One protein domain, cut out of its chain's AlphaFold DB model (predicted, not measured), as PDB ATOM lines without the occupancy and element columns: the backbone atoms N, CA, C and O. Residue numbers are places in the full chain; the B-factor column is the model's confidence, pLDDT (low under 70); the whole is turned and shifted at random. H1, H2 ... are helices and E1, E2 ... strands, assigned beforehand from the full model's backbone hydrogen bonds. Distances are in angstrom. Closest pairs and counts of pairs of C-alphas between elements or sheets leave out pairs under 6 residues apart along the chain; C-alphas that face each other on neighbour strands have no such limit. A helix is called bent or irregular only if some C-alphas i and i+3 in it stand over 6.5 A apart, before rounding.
ATOM      1  N   ASP A 596     -27.551  15.907  47.947       87.75
ATOM      2  CA  ASP A 596     -27.723  16.930  46.925       87.75
ATOM      3  C   ASP A 596     -26.749  16.670  45.768       87.75
ATOM      4  O   ASP A 596     -25.534  16.685  45.949       87.75
ATOM      5  N   TYR A 597     -27.282  16.400  44.574       87.44
ATOM      6  CA  TYR A 597     -26.463  16.150  43.379       87.44
ATOM      7  C   TYR A 597     -25.877  17.442  42.782       87.44
ATOM      8  O   TYR A 597     -24.987  17.373  41.933       87.44
ATOM      9  N   GLU A 598     -26.354  18.609  43.226       87.56
ATOM     10  CA  GLU A 598     -25.807  19.915  42.849       87.56
ATOM     11  C   GLU A 598     -24.614  20.323  43.735       87.56
ATOM     12  O   GLU A 598     -23.804  21.165  43.340       87.56
ATOM     13  N   ASP A 599     -24.461  19.707  44.914       90.50
ATOM     14  CA  ASP A 599     -23.294  19.901  45.773       90.50
ATOM     15  C   ASP A 599     -22.077  19.152  45.207       90.50
ATOM     16  O   ASP A 599     -22.129  17.953  44.934       90.50
ATOM     17  N   ILE A 600     -20.960  19.861  45.022       86.69
ATOM     18  CA  ILE A 600     -19.775  19.335  44.322       86.69
ATOM     19  C   ILE A 600     -19.156  18.141  45.062       86.69
ATOM     20  O   ILE A 600     -18.743  17.173  44.418       86.69
ATOM     21  N   GLU A 601     -19.087  18.193  46.395       83.75
ATOM     22  CA  GLU A 601     -18.480  17.128  47.199       83.75
ATOM     23  C   GLU A 601     -19.384  15.891  47.236       83.75
ATOM     24  O   GLU A 601     -18.920  14.758  47.061       83.75
ATOM     25  N   GLN A 602     -20.694  16.094  47.396       87.12
ATOM     26  CA  GLN A 602     -21.668  15.003  47.396       87.12
ATOM     27  C   GLN A 602     -21.822  14.376  46.011       87.12
ATOM     28  O   GLN A 602     -21.910  13.150  45.911       87.12
ATOM     29  N   LYS A 603     -21.763  15.169  44.937       88.44
ATOM     30  CA  LYS A 603     -21.789  14.672  43.560       88.44
ATOM     31  C   LYS A 603     -20.667  13.670  43.297       88.44
ATOM     32  O   LYS A 603     -20.924  12.618  42.710       88.44
ATOM     33  N   GLU A 604     -19.442  13.949  43.748       87.62
ATOM     34  CA  GLU A 604     -18.315  13.021  43.580       87.62
ATOM     35  C   GLU A 604     -18.579  11.675  44.279       87.62
ATOM     36  O   GLU A 604     -18.294  10.608  43.726       87.62
ATOM     37  N   LEU A 605     -19.148  11.711  45.486       86.31
ATOM     38  CA  LEU A 605     -19.494  10.510  46.250       86.31
ATOM     39  C   LEU A 605     -20.626   9.721  45.589       86.31
ATOM     40  O   LEU A 605     -20.527   8.497  45.470       86.31
ATOM     41  N   ILE A 606     -21.661  10.415  45.111       89.06
ATOM     42  CA  ILE A 606     -22.766   9.809  44.369       89.06
ATOM     43  C   ILE A 606     -22.216   9.131  43.113       89.06
ATOM     44  O   ILE A 606     -22.445   7.940  42.928       89.06
ATOM     45  N   ASP A 607     -21.415   9.823  42.299       88.88
ATOM     46  CA  ASP A 607     -20.831   9.256  41.080       88.88
ATOM     47  C   ASP A 607     -19.983   8.007  41.374       88.88
ATOM     48  O   ASP A 607     -20.111   6.992  40.683       88.88
ATOM     49  N   LYS A 608     -19.168   8.021  42.438       87.81
ATOM     50  CA  LYS A 608     -18.406   6.836  42.872       87.81
ATOM     51  C   LYS A 608     -19.319   5.676  43.273       87.81
ATOM     52  O   LYS A 608     -19.036   4.537  42.893       87.81
ATOM     53  N   ALA A 609     -20.405   5.946  44.000       87.50
ATOM     54  CA  ALA A 609     -21.380   4.929  44.391       87.50
ATOM     55  C   ALA A 609     -22.067   4.312  43.165       87.50
ATOM     56  O   ALA A 609     -22.140   3.089  43.055       87.50
ATOM     57  N   MET A 610     -22.478   5.142  42.203       88.44
ATOM     58  CA  MET A 610     -23.078   4.715  40.934       88.44
ATOM     59  C   MET A 610     -22.135   3.820  40.119       88.44
ATOM     60  O   MET A 610     -22.545   2.765  39.624       88.44
ATOM     61  N   ILE A 611     -20.859   4.208  40.003       87.12
ATOM     62  CA  ILE A 611     -19.832   3.441  39.283       87.12
ATOM     63  C   ILE A 611     -19.605   2.087  39.959       87.12
ATOM     64  O   ILE A 611     -19.649   1.050  39.293       87.12
ATOM     65  N   LYS A 612     -19.392   2.072  41.282       85.12
ATOM     66  CA  LYS A 612     -19.177   0.825  42.030       85.12
ATOM     67  C   LYS A 612     -20.411  -0.083  41.974       85.12
ATOM     68  O   LYS A 612     -20.254  -1.263  41.672       85.12
ATOM     69  N   GLY A 613     -21.614   0.472  42.151       86.44
ATOM     70  CA  GLY A 613     -22.906  -0.205  41.960       86.44
ATOM     71  C   GLY A 613     -23.015  -0.894  40.606       86.44
ATOM     72  O   GLY A 613     -23.267  -2.096  40.525       86.44
ATOM     73  N   THR A 614     -22.747  -0.145  39.535       88.50
ATOM     74  CA  THR A 614     -22.776  -0.649  38.154       88.50
ATOM     75  C   THR A 614     -21.782  -1.788  37.941       88.50
ATOM     76  O   THR A 614     -22.136  -2.831  37.387       88.50
ATOM     77  N   ASN A 615     -20.544  -1.617  38.407       86.94
ATOM     78  CA  ASN A 615     -19.499  -2.630  38.279       86.94
ATOM     79  C   ASN A 615     -19.855  -3.911  39.035       86.94
ATOM     80  O   ASN A 615     -19.665  -5.003  38.500       86.94
ATOM     81  N   TYR A 616     -20.401  -3.782  40.243       85.06
ATOM     82  CA  TYR A 616     -20.834  -4.909  41.058       85.06
ATOM     83  C   TYR A 616     -21.953  -5.708  40.391       85.06
ATOM     84  O   TYR A 616     -21.812  -6.920  40.226       85.06
ATOM     85  N   MET A 617     -23.015  -5.039  39.927       87.44
ATOM     86  CA  MET A 617     -24.113  -5.703  39.213       87.44
ATOM     87  C   MET A 617     -23.605  -6.444  37.972       87.44
ATOM     88  O   MET A 617     -23.895  -7.621  37.778       87.44
ATOM     89  N   ASN A 618     -22.782  -5.781  37.156       89.94
ATOM     90  CA  ASN A 618     -22.241  -6.375  35.934       89.94
ATOM     91  C   ASN A 618     -21.297  -7.546  36.208       89.94
ATOM     92  O   ASN A 618     -21.299  -8.521  35.456       89.94
ATOM     93  N   LYS A 619     -20.489  -7.461  37.268       87.50
ATOM     94  CA  LYS A 619     -19.627  -8.557  37.710       87.50
ATOM     95  C   LYS A 619     -20.461  -9.748  38.174       87.50
ATOM     96  O   LYS A 619     -20.197 -10.853  37.719       87.50
ATOM     97  N   PHE A 620     -21.488  -9.524  38.997       86.62
ATOM     98  CA  PHE A 620     -22.399 -10.581  39.444       86.62
ATOM     99  C   PHE A 620     -23.063 -11.297  38.261       86.62
ATOM    100  O   PHE A 620     -23.056 -12.526  38.214       86.62
ATOM    101  N   LEU A 621     -23.596 -10.544  37.291       89.06
ATOM    102  CA  LEU A 621     -24.212 -11.129  36.099       89.06
ATOM    103  C   LEU A 621     -23.210 -11.991  35.320       89.06
ATOM    104  O   LEU A 621     -23.538 -13.115  34.967       89.06
ATOM    105  N   LYS A 622     -21.979 -11.517  35.104       90.50
ATOM    106  CA  LYS A 622     -20.955 -12.255  34.343       90.50
ATOM    107  C   LYS A 622     -20.407 -13.480  35.074       90.50
ATOM    108  O   LYS A 622     -20.301 -14.547  34.476       90.50
ATOM    109  N   ASP A 623     -20.070 -13.340  36.356       89.06
ATOM    110  CA  ASP A 623     -19.476 -14.415  37.164       89.06
ATOM    111  C   ASP A 623     -20.445 -15.598  37.332       89.06
ATOM    112  O   ASP A 623     -20.008 -16.740  37.456       89.06
ATOM    113  N   ASN A 624     -21.756 -15.333  37.290       87.06
ATOM    114  CA  ASN A 624     -22.807 -16.352  37.336       87.06
ATOM    115  C   ASN A 624     -23.359 -16.716  35.946       87.06
ATOM    116  O   ASN A 624     -24.376 -17.404  35.857       87.06
ATOM    117  N   HIS A 625     -22.705 -16.260  34.871       88.06
ATOM    118  CA  HIS A 625     -23.104 -16.502  33.484       88.06
ATOM    119  C   HIS A 625     -24.560 -16.115  33.194       88.06
ATOM    120  O   HIS A 625     -25.265 -16.858  32.543       88.06
ATOM    121  N   LEU A 626     -25.061 -14.994  33.701       89.88
ATOM    122  CA  LEU A 626     -26.429 -14.511  33.469       89.88
ATOM    123  C   LEU A 626     -26.499 -13.468  32.341       89.88
ATOM    124  O   LEU A 626     -27.581 -13.161  31.836       89.88
ATOM    125  N   ASP A 627     -25.354 -12.930  31.924       89.00
ATOM    126  CA  ASP A 627     -25.195 -11.844  30.950       89.00
ATOM    127  C   ASP A 627     -25.596 -12.211  29.510       89.00
ATOM    128  O   ASP A 627     -25.701 -11.337  28.655       89.00
ATOM    129  N   PHE A 628     -25.883 -13.487  29.237       86.81
ATOM    130  CA  PHE A 628     -26.460 -13.918  27.962       86.81
ATOM    131  C   PHE A 628     -27.993 -13.728  27.887       86.81
ATOM    132  O   PHE A 628     -28.546 -13.722  26.788       86.81
ATOM    133  N   VAL A 629     -28.692 -13.583  29.028       88.56
ATOM    134  CA  VAL A 629     -30.128 -13.209  29.087       88.56
ATOM    135  C   VAL A 629     -30.307 -11.778  29.566       88.56
ATOM    136  O   VAL A 629     -31.164 -11.056  29.052       88.56
ATOM    137  N   CYS A 630     -29.559 -11.405  30.599       89.31
ATOM    138  CA  CYS A 630     -29.729 -10.156  31.319       89.31
ATOM    139  C   CYS A 630     -28.885  -9.051  30.671       89.31
ATOM    140  O   CYS A 630     -27.688  -9.230  30.460       89.31
ATOM    141  N   ASN A 631     -29.490  -7.889  30.418       89.25
ATOM    142  CA  ASN A 631     -28.780  -6.687  29.991       89.25
ATOM    143  C   ASN A 631     -27.788  -6.232  31.064       89.25
ATOM    144  O   ASN A 631     -28.114  -6.192  32.254       89.25
ATOM    145  N   LEU A 632     -26.599  -5.813  30.628       89.38
ATOM    146  CA  LEU A 632     -25.618  -5.185  31.510       89.38
ATOM    147  C   LEU A 632     -26.039  -3.749  31.841       89.38
ATOM    148  O   LEU A 632     -26.748  -3.097  31.087       89.38
ATOM    149  N   PHE A 633     -25.584  -3.216  32.963       88.94
ATOM    150  CA  PHE A 633     -25.849  -1.845  33.388       88.94
ATOM    151  C   PHE A 633     -24.780  -0.884  32.879       88.94
ATOM    152  O   PHE A 633     -23.603  -1.238  32.765       88.94
ATOM    153  N   HIS A 634     -25.183   0.354  32.608       88.19
ATOM    154  CA  HIS A 634     -24.279   1.419  32.195       88.19
ATOM    155  C   HIS A 634     -24.597   2.730  32.920       88.19
ATOM    156  O   HIS A 634     -25.737   3.195  32.909       88.19
ATOM    157  N   TYR A 635     -23.564   3.341  33.500       86.44
ATOM    158  CA  TYR A 635     -23.605   4.679  34.080       86.44
ATOM    159  C   TYR A 635     -22.586   5.564  33.362       86.44
ATOM    160  O   TYR A 635     -21.396   5.243  33.365       86.44
ATOM    161  N   ASP A 636     -23.052   6.647  32.739       73.31
ATOM    162  CA  ASP A 636     -22.191   7.640  32.092       73.31
ATOM    163  C   ASP A 636     -22.079   8.869  33.000       73.31
ATOM    164  O   ASP A 636     -23.088   9.457  33.387       73.31
ATOM    165  N   THR A 637     -20.851   9.245  33.354       66.56
ATOM    166  CA  THR A 637     -20.565  10.465  34.129       66.56
ATOM    167  C   THR A 637     -20.526  11.715  33.249       66.56
ATOM    168  O   THR A 637     -20.518  12.836  33.758       66.56
ATOM    169  N   SER A 638     -20.497  11.531  31.928       57.09
ATOM    170  CA  SER A 638     -20.612  12.578  30.923       57.09
ATOM    171  C   SER A 638     -21.964  12.436  30.232       57.09
ATOM    172  O   SER A 638     -22.369  11.343  29.891       57.09
ATOM    173  N   ASP A 639     -22.715  13.505  30.010       49.81
ATOM    174  CA  ASP A 639     -24.064  13.405  29.426       49.81
ATOM    175  C   ASP A 639     -24.034  13.108  27.902       49.81
ATOM    176  O   ASP A 639     -24.706  13.756  27.100       49.81
ATOM    177  N   ASN A 640     -23.148  12.212  27.443       46.66
ATOM    178  CA  ASN A 640     -22.779  12.097  26.038       46.66
ATOM    179  C   ASN A 640     -22.281  10.694  25.639       46.66
ATOM    180  O   ASN A 640     -21.082  10.485  25.411       46.66
ATOM    181  N   ARG A 641     -23.230   9.777  25.380       52.16
ATOM    182  CA  ARG A 641     -23.303   8.976  24.135       52.16
ATOM    183  C   ARG A 641     -24.513   8.036  24.098       52.16
ATOM    184  O   ARG A 641     -25.031   7.604  25.118       52.16
ATOM    185  N   ARG A 642     -24.942   7.709  22.871       55.19
ATOM    186  CA  ARG A 642     -25.877   6.616  22.557       55.19
ATOM    187  C   ARG A 642     -25.461   5.349  23.312       55.19
ATOM    188  O   ARG A 642     -24.438   4.757  22.976       55.19
ATOM    189  N   VAL A 643     -26.259   4.963  24.300       56.94
ATOM    190  CA  VAL A 643     -26.164   3.666  24.970       56.94
ATOM    191  C   VAL A 643     -26.684   2.620  23.982       56.94
ATOM    192  O   VAL A 643     -27.758   2.804  23.415       56.94
ATOM    193  N   ASP A 644     -25.884   1.589  23.705       60.12
ATOM    194  CA  ASP A 644     -26.293   0.437  22.889       60.12
ATOM    195  C   ASP A 644     -27.520  -0.252  23.518       60.12
ATOM    196  O   ASP A 644     -27.644  -0.273  24.744       60.12
ATOM    197  N   ASP A 645     -28.399  -0.851  22.708       62.19
ATOM    198  CA  ASP A 645     -29.655  -1.478  23.160       62.19
ATOM    199  C   ASP A 645     -29.422  -2.641  24.154       62.19
ATOM    200  O   ASP A 645     -30.338  -3.047  24.868       62.19
ATOM    201  N   ASN A 646     -28.180  -3.131  24.251       66.19
ATOM    202  CA  ASN A 646     -27.729  -4.180  25.172       66.19
ATOM    203  C   ASN A 646     -27.438  -3.697  26.610       66.19
ATOM    204  O   ASN A 646     -26.929  -4.477  27.423       66.19
ATOM    205  N   HIS A 647     -27.685  -2.418  26.929       77.38
ATOM    206  CA  HIS A 647     -27.406  -1.865  28.255       77.38
ATOM    207  C   HIS A 647     -28.605  -1.168  28.914       77.38
ATOM    208  O   HIS A 647     -29.335  -0.385  28.308       77.38
ATOM    209  N   ASN A 648     -28.720  -1.370  30.223       83.00
ATOM    210  CA  ASN A 648     -29.590  -0.639  31.128       83.00
ATOM    211  C   ASN A 648     -28.897   0.652  31.565       83.00
ATOM    212  O   ASN A 648     -28.062   0.637  32.474       83.00
ATOM    213  N   SER A 649     -29.230   1.776  30.929       85.19
ATOM    214  CA  SER A 649     -28.736   3.076  31.389       85.19
ATOM    215  C   SER A 649     -29.328   3.392  32.761       85.19
ATOM    216  O   SER A 649     -30.545   3.317  32.925       85.19
ATOM    217  N   ILE A 650     -28.489   3.748  33.730       87.44
ATOM    218  CA  ILE A 650     -28.933   4.187  35.056       87.44
ATOM    219  C   ILE A 650     -28.641   5.673  35.266       87.44
ATOM    220  O   ILE A 650     -27.686   6.216  34.714       87.44
ATOM    221  N   SER A 651     -29.466   6.338  36.070       87.62
ATOM    222  CA  SER A 651     -29.250   7.721  36.504       87.62
ATOM    223  C   SER A 651     -29.594   7.887  37.976       87.62
ATOM    224  O   SER A 651     -30.473   7.189  38.483       87.62
ATOM    225  N   PHE A 652     -28.935   8.830  38.650       88.69
ATOM    226  CA  PHE A 652     -29.291   9.208  40.015       88.69
ATOM    227  C   PHE A 652     -30.770   9.621  40.091       88.69
ATOM    228  O   PHE A 652     -31.270  10.319  39.208       88.69
ATOM    229  N   SER A 653     -31.473   9.147  41.120       87.94
ATOM    230  CA  SER A 653     -32.869   9.507  41.397       87.94
ATOM    231  C   SER A 653     -32.976  10.262  42.714       87.94
ATOM    232  O   SER A 653     -33.587  11.324  42.782       87.94
ATOM    233  N   SER A 654     -32.401   9.699  43.770       87.44
ATOM    234  CA  SER A 654     -32.375  10.287  45.105       87.44
ATOM    235  C   SER A 654     -31.289   9.614  45.920       87.44
ATOM    236  O   SER A 654     -30.858   8.507  45.602       87.44
ATOM    237  N   GLY A 655     -30.892  10.226  47.024       85.25
ATOM    238  CA  GLY A 655     -30.033   9.538  47.960       85.25
ATOM    239  C   GLY A 655     -30.050  10.172  49.330       85.25
ATOM    240  O   GLY A 655     -30.566  11.273  49.517       85.25
ATOM    241  N   PHE A 656     -29.506   9.442  50.286       85.38
ATOM    242  CA  PHE A 656     -29.442   9.857  51.670       85.38
ATOM    243  C   PHE A 656     -28.131   9.401  52.292       85.38
ATOM    244  O   PHE A 656     -27.610   8.343  51.938       85.38
ATOM    245  N   PHE A 657     -27.629  10.162  53.254       82.44
ATOM    246  CA  PHE A 657     -26.516   9.750  54.095       82.44
ATOM    247  C   PHE A 657     -26.849   9.950  55.567       82.44
ATOM    248  O   PHE A 657     -27.652  10.811  55.927       82.44
ATOM    249  N   ASN A 658     -26.254   9.143  56.437       72.50
ATOM    250  CA  ASN A 658     -26.423   9.315  57.875       72.50
ATOM    251  C   ASN A 658     -25.324  10.232  58.432       72.50
ATOM    252  O   ASN A 658     -24.158   9.841  58.484       72.50
ATOM    253  N   LYS A 659     -25.721  11.433  58.868       65.56
ATOM    254  CA  LYS A 659     -24.823  12.472  59.407       65.56
ATOM    255  C   LYS A 659     -24.313  12.187  60.825       65.56
ATOM    256  O   LYS A 659     -23.362  12.818  61.267       65.56
ATOM    257  N   ASN A 660     -24.956  11.272  61.552       61.56
ATOM    258  CA  ASN A 660     -24.602  10.954  62.940       61.56
ATOM    259  C   ASN A 660     -23.442   9.953  63.021       61.56
ATOM    260  O   ASN A 660     -23.110   9.469  64.100       61.56
ATOM    261  N   LEU A 661     -22.847   9.590  61.885       62.91
ATOM    262  CA  LEU A 661     -21.737   8.652  61.812       62.91
ATOM    263  C   LEU A 661     -20.425   9.421  61.853       62.91
ATOM    264  O   LEU A 661     -20.327  10.516  61.308       62.91
ATOM    265  N   ALA A 662     -19.400   8.839  62.482       60.00
ATOM    266  CA  ALA A 662     -18.059   9.380  62.299       60.00
ATOM    267  C   ALA A 662     -17.728   9.383  60.792       60.00
ATOM    268  O   ALA A 662     -18.163   8.458  60.099       60.00
ATOM    269  N   PRO A 663     -17.001  10.393  60.279       60.84
ATOM    270  CA  PRO A 663     -16.865  10.631  58.842       60.84
ATOM    271  C   PRO A 663     -16.435   9.398  58.040       60.84
ATOM    272  O   PRO A 663     -16.901   9.179  56.927       60.84
ATOM    273  N   GLU A 664     -15.577   8.553  58.601       58.59
ATOM    274  CA  GLU A 664     -15.103   7.319  57.978       58.59
ATOM    275  C   GLU A 664     -16.178   6.211  57.863       58.59
ATOM    276  O   GLU A 664     -16.056   5.317  57.024       58.59
ATOM    277  N   TYR A 665     -17.255   6.279  58.646       64.19
ATOM    278  CA  TYR A 665     -18.366   5.318  58.657       64.19
ATOM    279  C   TYR A 665     -19.671   5.881  58.086       64.19
ATOM    280  O   TYR A 665     -20.684   5.194  58.154       64.19
ATOM    281  N   GLU A 666     -19.678   7.097  57.532       74.94
ATOM    282  CA  GLU A 666     -20.861   7.644  56.857       74.94
ATOM    283  C   GLU A 666     -21.397   6.648  55.822       74.94
ATOM    284  O   GLU A 666     -20.675   6.194  54.932       74.94
ATOM    285  N   MET A 667     -22.672   6.296  55.962       76.00
ATOM    286  CA  MET A 667     -23.363   5.338  55.112       76.00
ATOM    287  C   MET A 667     -24.199   6.100  54.102       76.00
ATOM    288  O   MET A 667     -24.910   7.031  54.479       76.00
ATOM    289  N   TYR A 668     -24.124   5.676  52.848       81.00
ATOM    290  CA  TYR A 668     -24.761   6.304  51.701       81.00
ATOM    291  C   TYR A 668     -25.755   5.326  51.087       81.00
ATOM    292  O   TYR A 668     -25.406   4.188  50.761       81.00
ATOM    293  N   HIS A 669     -26.994   5.777  50.929       86.94
ATOM    294  CA  HIS A 669     -28.043   5.093  50.185       86.94
ATOM    295  C   HIS A 669     -28.299   5.899  48.917       86.94
ATOM    296  O   HIS A 669     -28.813   7.013  48.989       86.94
ATOM    297  N   VAL A 670     -27.920   5.358  47.767       89.00
ATOM    298  CA  VAL A 670     -28.061   6.009  46.465       89.00
ATOM    299  C   VAL A 670     -29.074   5.225  45.644       89.00
ATOM    300  O   VAL A 670     -28.810   4.107  45.209       89.00
ATOM    301  N   THR A 671     -30.249   5.807  45.444       89.31
ATOM    302  CA  THR A 671     -31.304   5.238  44.608       89.31
ATOM    303  C   THR A 671     -31.138   5.721  43.178       89.31
ATOM    304  O   THR A 671     -30.987   6.917  42.900       89.31
ATOM    305  N   VAL A 672     -31.203   4.774  42.255       89.38
ATOM    306  CA  VAL A 672     -30.978   4.981  40.831       89.38
ATOM    307  C   VAL A 672     -32.201   4.547  40.057       89.38
ATOM    308  O   VAL A 672     -32.835   3.541  40.377       89.38
ATOM    309  N   LYS A 673     -32.514   5.293  39.007       88.00
ATOM    310  CA  LYS A 673     -33.538   4.916  38.044       88.00
ATOM    311  C   LYS A 673     -32.886   4.204  36.872       88.00
ATOM    312  O   LYS A 673     -31.945   4.732  36.280       88.00
ATOM    313  N   VAL A 674     -33.415   3.042  36.511       86.44
ATOM    314  CA  VAL A 674     -33.097   2.403  35.234       86.44
ATOM    315  C   VAL A 674     -33.901   3.128  34.149       86.44
ATOM    316  O   VAL A 674     -35.106   3.294  34.267       86.44
ATOM    317  N   LYS A 675     -33.271   3.652  33.097       80.31
ATOM    318  CA  LYS A 675     -33.979   4.429  32.060       80.31
ATOM    319  C   LYS A 675     -34.841   3.543  31.165       80.31
ATOM    320  O   LYS A 675     -35.921   3.952  30.748       80.31
ATOM    321  N   ASN A 676     -34.359   2.337  30.870       78.12
ATOM    322  CA  ASN A 676     -34.984   1.427  29.908       78.12
ATOM    323  C   ASN A 676     -36.138   0.610  30.523       78.12
ATOM    324  O   ASN A 676     -36.927   0.021  29.782       78.12
ATOM    325  N   PHE A 677     -36.240   0.599  31.854       76.50
ATOM    326  CA  PHE A 677     -37.202  -0.173  32.637       76.50
ATOM    327  C   PHE A 677     -37.700   0.681  33.797       76.50
ATOM    328  O   PHE A 677     -36.900   1.344  34.440       76.50
ATOM    329  N   ASP A 678     -39.000   0.676  34.091       75.62
ATOM    330  CA  ASP A 678     -39.548   1.469  35.200       75.62
ATOM    331  C   ASP A 678     -39.245   0.786  36.542       75.62
ATOM    332  O   ASP A 678     -40.072   0.101  37.140       75.62
ATOM    333  N   SER A 679     -37.982   0.856  36.948       81.50
ATOM    334  CA  SER A 679     -37.452   0.204  38.137       81.50
ATOM    335  C   SER A 679     -36.430   1.090  38.822       81.50
ATOM    336  O   SER A 679     -35.618   1.767  38.181       81.50
ATOM    337  N   LEU A 680     -36.484   1.052  40.149       85.38
ATOM    338  CA  LEU A 680     -35.517   1.688  41.024       85.38
ATOM    339  C   LEU A 680     -34.601   0.617  41.605       85.38
ATOM    340  O   LEU A 680     -35.063  -0.452  42.015       85.38
ATOM    341  N   LEU A 681     -33.307   0.911  41.611       85.44
ATOM    342  CA  LEU A 681     -32.313   0.120  42.319       85.44
ATOM    343  C   LEU A 681     -31.721   0.991  43.420       85.44
ATOM    344  O   LEU A 681     -31.393   2.152  43.179       85.44
ATOM    345  N   THR A 682     -31.550   0.437  44.611       85.81
ATOM    346  CA  THR A 682     -30.897   1.140  45.714       85.81
ATOM    347  C   THR A 682     -29.515   0.550  45.953       85.81
ATOM    348  O   THR A 682     -29.381  -0.650  46.176       85.81
ATOM    349  N   ILE A 683     -28.500   1.411  45.896       86.38
ATOM    350  CA  ILE A 683     -27.097   1.114  46.173       86.38
ATOM    351  C   ILE A 683     -26.797   1.552  47.607       86.38
ATOM    352  O   ILE A 683     -26.924   2.735  47.931       86.38
ATOM    353  N   ARG A 684     -26.379   0.624  48.466       81.44
ATOM    354  CA  ARG A 684     -25.931   0.926  49.833       81.44
ATOM    355  C   ARG A 684     -24.432   0.720  49.945       81.44
ATOM    356  O   ARG A 684     -23.924  -0.306  49.509       81.44
ATOM    357  N   THR A 685     -23.729   1.696  50.511       79.75
ATOM    358  CA  THR A 685     -22.268   1.652  50.678       79.75
ATOM    359  C   THR A 685     -21.810   2.591  51.795       79.75
ATOM    360  O   THR A 685     -22.606   3.363  52.332       79.75
ATOM    361  N   SER A 686     -20.528   2.536  52.155       76.50
ATOM    362  CA  SER A 686     -19.909   3.436  53.136       76.50
ATOM    363  C   SER A 686     -18.923   4.397  52.472       76.50
ATOM    364  O   SER A 686     -18.338   4.087  51.431       76.50
ATOM    365  N   LYS A 687     -18.659   5.545  53.105       77.50
ATOM    366  CA  LYS A 687     -17.646   6.507  52.640       77.50
ATOM    367  C   LYS A 687     -16.286   5.848  52.443       77.50
ATOM    368  O   LYS A 687     -15.621   6.091  51.439       77.50
ATOM    369  N   ASN A 688     -15.888   4.983  53.377       72.94
ATOM    370  CA  ASN A 688     -14.644   4.225  53.277       72.94
ATOM    371  C   ASN A 688     -14.599   3.381  51.996       72.94
ATOM    372  O   ASN A 688     -13.612   3.424  51.269       72.94
ATOM    373  N   GLU A 689     -15.668   2.676  51.640       70.88
ATOM    374  CA  GLU A 689     -15.682   1.906  50.392       70.88
ATOM    375  C   GLU A 689     -15.607   2.777  49.138       70.88
ATOM    376  O   GLU A 689     -15.004   2.369  48.142       70.88
ATOM    377  N   LEU A 690     -16.183   3.979  49.181       77.75
ATOM    378  CA  LEU A 690     -16.103   4.936  48.079       77.75
ATOM    379  C   LEU A 690     -14.696   5.529  47.924       77.75
ATOM    380  O   LEU A 690     -14.247   5.749  46.799       77.75
ATOM    381  N   LEU A 691     -13.989   5.771  49.032       72.56
ATOM    382  CA  LEU A 691     -12.674   6.420  49.042       72.56
ATOM    383  C   LEU A 691     -11.505   5.462  48.762       72.56
ATOM    384  O   LEU A 691     -10.484   5.892  48.226       72.56
ATOM    385  N   TRP A 692     -11.631   4.173  49.083       65.31
ATOM    386  CA  TRP A 692     -10.561   3.198  48.853       65.31
ATOM    387  C   TRP A 692     -10.604   2.714  47.391       65.31
ATOM    388  O   TRP A 692     -11.359   1.815  47.016       65.31
ATOM    389  N   SER A 693      -9.795   3.348  46.538       50.28
ATOM    390  CA  SER A 693      -9.710   3.090  45.090       50.28
ATOM    391  C   SER A 693      -8.757   1.952  44.691       50.28
ATOM    392  O   SER A 693      -8.586   1.699  43.504       50.28
ATOM    393  N   LEU A 694      -8.076   1.318  45.653       42.50
ATOM    394  CA  LEU A 694      -6.965   0.375  45.420       42.50
ATOM    395  C   LEU A 694      -7.323  -1.101  45.641       42.50
ATOM    396  O   LEU A 694      -6.463  -1.963  45.479       42.50
ATOM    397  N   VAL A 695      -8.565  -1.395  46.019       44.09
ATOM    398  CA  VAL A 695      -9.034  -2.757  46.277       44.09
ATOM    399  C   VAL A 695     -10.262  -2.989  45.397       44.09
ATOM    400  O   VAL A 695     -11.317  -2.409  45.636       44.09
ATOM    401  N   ASP A 696     -10.111  -3.812  44.356       44.97
ATOM    402  CA  ASP A 696     -11.221  -4.275  43.500       44.97
ATOM    403  C   ASP A 696     -12.197  -5.201  44.260       44.97
ATOM    404  O   ASP A 696     -13.251  -5.575  43.744       44.97
ATOM    405  N   GLU A 697     -11.864  -5.573  45.499       49.69
ATOM    406  CA  GLU A 697     -12.750  -6.287  46.413       49.69
ATOM    407  C   GLU A 697     -13.682  -5.291  47.103       49.69
ATOM    408  O   GLU A 697     -13.337  -4.594  48.056       49.69
ATOM    409  N   ILE A 698     -14.892  -5.217  46.568       55.12
ATOM    410  CA  ILE A 698     -16.012  -4.546  47.204       55.12
ATOM    411  C   ILE A 698     -16.541  -5.473  48.302       55.12
ATOM    412  O   ILE A 698     -16.966  -6.590  48.005       55.12
ATOM    413  N   SER A 699     -16.502  -5.033  49.559       51.94
ATOM    414  CA  SER A 699     -16.889  -5.874  50.696       51.94
ATOM    415  C   SER A 699     -18.382  -5.804  51.023       51.94
ATOM    416  O   SER A 699     -18.965  -6.834  51.352       51.94
ATOM    417  N   ASN A 700     -18.999  -4.622  50.907       59.31
ATOM    418  CA  ASN A 700     -20.272  -4.276  51.556       59.31
ATOM    419  C   ASN A 700     -21.207  -3.434  50.681       59.31
ATOM    420  O   ASN A 700     -22.123  -2.783  51.184       59.31
ATOM    421  N   LEU A 701     -20.970  -3.425  49.374       68.94
ATOM    422  CA  LEU A 701     -21.892  -2.809  48.437       68.94
ATOM    423  C   LEU A 701     -23.072  -3.741  48.217       68.94
ATOM    424  O   LEU A 701     -22.927  -4.830  47.658       68.94
ATOM    425  N   GLU A 702     -24.243  -3.276  48.613       75.25
ATOM    426  CA  GLU A 702     -25.492  -3.959  48.323       75.25
ATOM    427  C   GLU A 702     -26.232  -3.197  47.239       75.25
ATOM    428  O   GLU A 702     -26.320  -1.967  47.265       75.25
ATOM    429  N   VAL A 703     -26.784  -3.940  46.288       75.19
ATOM    430  CA  VAL A 703     -27.696  -3.396  45.294       75.19
ATOM    431  C   VAL A 703     -28.939  -4.263  45.306       75.19
ATOM    432  O   VAL A 703     -28.835  -5.483  45.336       75.19
ATOM    433  N   TYR A 704     -30.119  -3.664  45.308       78.25
ATOM    434  CA  TYR A 704     -31.363  -4.416  45.194       78.25
ATOM    435  C   TYR A 704     -32.421  -3.592  44.471       78.25
ATOM    436  O   TYR A 704     -32.376  -2.361  44.467       78.25
ATOM    437  N   GLN A 705     -33.367  -4.289  43.851       79.50
ATOM    438  CA  GLN A 705     -34.496  -3.678  43.160       79.50
ATOM    439  C   GLN A 705     -35.630  -3.379  44.137       79.50
ATOM    440  O   GLN A 705     -36.150  -4.293  44.777       79.50
ATOM    441  N   ASP A 706     -36.028  -2.109  44.219       71.25
ATOM    442  CA  ASP A 706     -37.097  -1.647  45.113       71.25
ATOM    443  C   ASP A 706     -38.490  -2.090  44.628       71.25
ATOM    444  O   ASP A 706     -39.408  -2.283  45.423       71.25
ATOM    445  N   SER A 707     -38.653  -2.285  43.317       69.75
ATOM    446  CA  SER A 707     -39.915  -2.691  42.692       69.75
ATOM    447  C   SER A 707     -39.673  -3.710  41.580       69.75
ATOM    448  O   SER A 707     -39.153  -3.354  40.523       69.75
ATOM    449  N   VAL A 708     -40.065  -4.967  41.800       68.25
ATOM    450  CA  VAL A 708     -39.927  -6.029  40.791       68.25
ATOM    451  C   VAL A 708     -41.221  -6.176  39.994       68.25
ATOM    452  O   VAL A 708     -42.286  -6.425  40.558       68.25
ATOM    453  N   SER A 709     -41.134  -6.077  38.668       74.81
ATOM    454  CA  SER A 709     -42.230  -6.457  37.773       74.81
ATOM    455  C   SER A 709     -42.304  -7.984  37.676       74.81
ATOM    456  O   SER A 709     -41.452  -8.619  37.059       74.81
ATOM    457  N   GLU A 710     -43.332  -8.593  38.274       78.19
ATOM    458  CA  GLU A 710     -43.526 -10.055  38.237       78.19
ATOM    459  C   GLU A 710     -43.651 -10.597  36.802       78.19
ATOM    460  O   GLU A 710     -43.165 -11.687  36.499       78.19
ATOM    461  N   LEU A 711     -44.246  -9.817  35.891       79.12
ATOM    462  CA  LEU A 711     -44.336 -10.179  34.476       79.12
ATOM    463  C   LEU A 711     -42.953 -10.207  33.814       79.12
ATOM    464  O   LEU A 711     -42.636 -11.135  33.073       79.12
ATOM    465  N   GLU A 712     -42.131  -9.199  34.087       78.44
ATOM    466  CA  GLU A 712     -40.795  -9.079  33.512       78.44
ATOM    467  C   GLU A 712     -39.851 -10.154  34.049       78.44
ATOM    468  O   GLU A 712     -39.212 -10.871  33.275       78.44
ATOM    469  N   TRP A 713     -39.848 -10.346  35.370       86.31
ATOM    470  CA  TRP A 713     -39.076 -11.412  35.990       86.31
ATOM    471  C   TRP A 713     -39.508 -12.783  35.473       86.31
ATOM    472  O   TRP A 713     -38.654 -13.613  35.176       86.31
ATOM    473  N   SER A 714     -40.809 -13.030  35.282       86.06
ATOM    474  CA  SER A 714     -41.283 -14.296  34.711       86.06
ATOM    475  C   SER A 714     -40.695 -14.570  33.321       86.06
ATOM    476  O   SER A 714     -40.390 -15.724  33.009       86.06
ATOM    477  N   ILE A 715     -40.522 -13.538  32.488       85.50
ATOM    478  CA  ILE A 715     -39.898 -13.669  31.164       85.50
ATOM    479  C   ILE A 715     -38.415 -14.025  31.323       85.50
ATOM    480  O   ILE A 715     -37.944 -14.984  30.703       85.50
ATOM    481  N   CYS A 716     -37.695 -13.313  32.191       88.31
ATOM    482  CA  CYS A 716     -36.273 -13.558  32.431       88.31
ATOM    483  C   CYS A 716     -35.989 -14.910  33.041       88.31
ATOM    484  O   CYS A 716     -35.166 -15.662  32.523       88.31
ATOM    485  N   ARG A 717     -36.754 -15.275  34.059       90.12
ATOM    486  CA  ARG A 717     -36.712 -16.584  34.689       90.12
ATOM    487  C   ARG A 717     -36.916 -17.708  33.678       90.12
ATOM    488  O   ARG A 717     -36.193 -18.700  33.715       90.12
ATOM    489  N   SER A 718     -37.875 -17.562  32.758       89.25
ATOM    490  CA  SER A 718     -38.112 -18.569  31.721       89.25
ATOM    491  C   SER A 718     -36.926 -18.699  30.764       89.25
ATOM    492  O   SER A 718     -36.533 -19.824  30.463       89.25
ATOM    493  N   LYS A 719     -36.351 -17.584  30.292       89.75
ATOM    494  CA  LYS A 719     -35.167 -17.602  29.413       89.75
ATOM    495  C   LYS A 719     -33.953 -18.208  30.132       89.75
ATOM    496  O   LYS A 719     -33.318 -19.107  29.594       89.75
ATOM    497  N   LEU A 720     -33.698 -17.799  31.377       89.62
ATOM    498  CA  LEU A 720     -32.604 -18.315  32.206       89.62
ATOM    499  C   LEU A 720     -32.715 -19.823  32.442       89.62
ATOM    500  O   LEU A 720     -31.738 -20.545  32.267       89.62
ATOM    501  N   ARG A 721     -33.905 -20.324  32.794       89.25
ATOM    502  CA  ARG A 721     -34.128 -21.763  32.997       89.25
ATOM    503  C   ARG A 721     -33.979 -22.579  31.720       89.25
ATOM    504  O   ARG A 721     -33.519 -23.712  31.798       89.25
ATOM    505  N   ASN A 722     -34.357 -22.030  30.567       89.00
ATOM    506  CA  ASN A 722     -34.184 -22.721  29.288       89.00
ATOM    507  C   ASN A 722     -32.702 -22.901  28.933       89.00
ATOM    508  O   ASN A 722     -32.333 -23.936  28.386       89.00
ATOM    509  N   GLU A 723     -31.872 -21.917  29.264       85.81
ATOM    510  CA  GLU A 723     -30.464 -21.879  28.862       85.81
ATOM    511  C   GLU A 723     -29.536 -22.545  29.892       85.81
ATOM    512  O   GLU A 723     -28.636 -23.298  29.528       85.81
ATOM    513  N   LEU A 724     -29.780 -22.338  31.192       84.75
ATOM    514  CA  LEU A 724     -28.962 -22.910  32.272       84.75
ATOM    515  C   LEU A 724     -29.523 -24.222  32.830       84.75
ATOM    516  O   LEU A 724     -28.776 -25.000  33.425       84.75
ATOM    517  N   GLY A 725     -30.818 -24.500  32.655       83.50
ATOM    518  CA  GLY A 725     -31.457 -25.715  33.165       83.50
ATOM    519  C   GLY A 725     -31.175 -25.947  34.654       83.50
ATOM    520  O   GLY A 725     -31.417 -25.080  35.490       83.50
ATOM    521  N   ASN A 726     -30.626 -27.122  34.977       77.50
ATOM    522  CA  ASN A 726     -30.258 -27.511  36.346       77.50
ATOM    523  C   ASN A 726     -28.994 -26.809  36.882       77.50
ATOM    524  O   ASN A 726     -28.677 -26.977  38.057       77.50
ATOM    525  N   SER A 727     -28.263 -26.065  36.046       76.56
ATOM    526  CA  SER A 727     -27.085 -25.288  36.457       76.56
ATOM    527  C   SER A 727     -27.455 -23.938  37.079       76.56
ATOM    528  O   SER A 727     -26.586 -23.284  37.649       76.56
ATOM    529  N   LEU A 728     -28.721 -23.510  36.981       82.50
ATOM    530  CA  LEU A 728     -29.209 -22.313  37.660       82.50
ATOM    531  C   LEU A 728     -29.465 -22.635  39.138       82.50
ATOM    532  O   LEU A 728     -30.479 -23.239  39.492       82.50
ATOM    533  N   ASP A 729     -28.524 -22.241  39.992       85.75
ATOM    534  CA  ASP A 729     -28.657 -22.376  41.439       85.75
ATOM    535  C   ASP A 729     -29.846 -21.548  41.959       85.75
ATOM    536  O   ASP A 729     -30.113 -20.445  41.480       85.75
ATOM    537  N   LYS A 730     -30.578 -22.079  42.943       84.50
ATOM    538  CA  LYS A 730     -31.778 -21.429  43.487       84.50
ATOM    539  C   LYS A 730     -31.453 -20.114  44.208       84.50
ATOM    540  O   LYS A 730     -32.252 -19.188  44.151       84.50
ATOM    541  N   GLU A 731     -30.310 -20.028  44.879       81.62
ATOM    542  CA  GLU A 731     -29.826 -18.802  45.522       81.62
ATOM    543  C   GLU A 731     -29.449 -17.765  44.456       81.62
ATOM    544  O   GLU A 731     -29.862 -16.610  44.551       81.62
ATOM    545  N   ILE A 732     -28.774 -18.192  43.382       83.81
ATOM    546  CA  ILE A 732     -28.463 -17.327  42.231       83.81
ATOM    547  C   ILE A 732     -29.746 -16.841  41.545       83.81
ATOM    548  O   ILE A 732     -29.828 -15.668  41.199       83.81
ATOM    549  N   GLU A 733     -30.752 -17.703  41.361       87.12
ATOM    550  CA  GLU A 733     -32.043 -17.348  40.753       87.12
ATOM    551  C   GLU A 733     -32.778 -16.270  41.565       87.12
ATOM    552  O   GLU A 733     -33.282 -15.306  40.988       87.12
ATOM    553  N   GLU A 734     -32.813 -16.401  42.894       83.50
ATOM    554  CA  GLU A 734     -33.438 -15.400  43.769       83.50
ATOM    555  C   GLU A 734     -32.686 -14.064  43.735       83.50
ATOM    556  O   GLU A 734     -33.312 -13.008  43.692       83.50
ATOM    557  N   VAL A 735     -31.353 -14.083  43.677       79.25
ATOM    558  CA  VAL A 735     -30.555 -12.854  43.554       79.25
ATOM    559  C   VAL A 735     -30.710 -12.230  42.158       79.25
ATOM    560  O   VAL A 735     -30.875 -11.017  42.028       79.25
ATOM    561  N   ALA A 736     -30.742 -13.049  41.105       84.56
ATOM    562  CA  ALA A 736     -30.935 -12.608  39.727       84.56
ATOM    563  C   ALA A 736     -32.268 -11.873  39.527       84.56
ATOM    564  O   ALA A 736     -32.327 -10.972  38.687       84.56
ATOM    565  N   LYS A 737     -33.302 -12.178  40.329       84.31
ATOM    566  CA  LYS A 737     -34.581 -11.448  40.336       84.31
ATOM    567  C   LYS A 737     -34.407  -9.937  40.504       84.31
ATOM    568  O   LYS A 737     -35.217  -9.188  39.973       84.31
ATOM    569  N   HIS A 738     -33.368  -9.499  41.214       80.81
ATOM    570  CA  HIS A 738     -33.126  -8.087  41.516       80.81
ATOM    571  C   HIS A 738     -32.242  -7.366  40.486       80.81
ATOM    572  O   HIS A 738     -32.123  -6.144  40.538       80.81
ATOM    573  N   PHE A 739     -31.604  -8.096  39.565       82.25
ATOM    574  CA  PHE A 739     -30.595  -7.538  38.651       82.25
ATOM    575  C   PHE A 739     -30.856  -7.847  37.179       82.25
ATOM    576  O   PHE A 739     -30.288  -7.198  36.302       82.25
ATOM    577  N   CYS A 740     -31.673  -8.855  36.886       86.75
ATOM    578  CA  CYS A 740     -31.856  -9.337  35.531       86.75
ATOM    579  C   CYS A 740     -33.016  -8.630  34.829       86.75
ATOM    580  O   CYS A 740     -34.177  -8.996  35.008       86.75
ATOM    581  N   PHE A 741     -32.679  -7.676  33.963       86.19
ATOM    582  CA  PHE A 741     -33.608  -7.090  32.997       86.19
ATOM    583  C   PHE A 741     -33.299  -7.671  31.620       86.19
ATOM    584  O   PHE A 741     -32.180  -7.541  31.126       86.19
ATOM    585  N   CYS A 742     -34.256  -8.358  31.011       81.38
ATOM    586  CA  CYS A 742     -33.999  -9.170  29.827       81.38
ATOM    587  C   CYS A 742     -33.631  -8.369  28.581       81.38
ATOM    588  O   CYS A 742     -34.275  -7.364  28.274       81.38
ATOM    589  N   LEU A 743     -32.709  -8.925  27.790       65.19
ATOM    590  CA  LEU A 743     -32.543  -8.595  26.374       65.19
ATOM    591  C   LEU A 743     -33.917  -8.705  25.688       65.19
ATOM    592  O   LEU A 743     -34.562  -9.768  25.749       65.19
TER     593      LEU A 743
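What this domain is: This is residues 596 to 743 of the 744 residues of an uncharacterized protein of Gigaspora rosea (UniProt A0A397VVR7). A strongly twisted sheet of five strands curls like part of a barrel round one long helix, H1, and two helices, H3 and H4, sit beyond one end. The 148 printed residues, mixed in class, include H1 E1 E2 E3 E4 H2 E5 H3 H4 in that order. The mixed sheet runs E1 E2 E3 E4 E5. The whole is compact, with a radius of gyration of the C-alphas of 15.9 A, but elongated, spanning 48 by 31 by 27 A.

Where its parts are: Look first at the sheet: E1 is residues 632 to 634, E2 647 to 658, 31.7 A long, E3 667 to 674, E4 679 to 686 and E5 702 to 705. Find C-alpha 600 at (-19.775, 19.335, 44.322); H1 runs 34.5 A to C-alpha 623. H2 is residues 687 to 691, H3 710 to 727, and H4 730 to 736, ending at (-30.935, -12.608, 39.727). H3 is irregular: C-alphas 723 and 726 are 9.4 A apart.

How they stand to each other: E2 E3 E4 make a meander, antiparallel neighbours in a row; find N 656 and O 669 at 2.8 A, and N 670 and O 683 at 2.8 A. Edge strand E1 is parallel to E2, with N 648 and O 632 at 2.8 A; edge strand E5 is antiparallel to E4, with N 684 and O 702 at 2.9 A. H1 is on one face, giving two layers, helix and sheet; its closest C-alphas to E4 are Gly 613 and Ile 683, 6.1 A. H2 only grazes the sheet and touches residues 605 to 612 of H1, closest at C-alphas 608 and 690, 6.0 A. H4 is close to but not clearly touching H1, C-alphas 621 and 736 being 7.8 A apart, and likewise H3, C-alphas 717 and 733 being 7.7 A apart. Each O i to N i+4 pair is within hydrogen-bond range in H1, H2 and H4; in H3, 12 of 14 are.

The domain as a whole: C-alphas 599 and 726 are farthest apart, 48.8 A. The printed part has no cut. E1 to E2 is a long link. Confidence is under 70 at residues 637 to 646, 659 to 665, 692 to 701, 707 to 708 and 743.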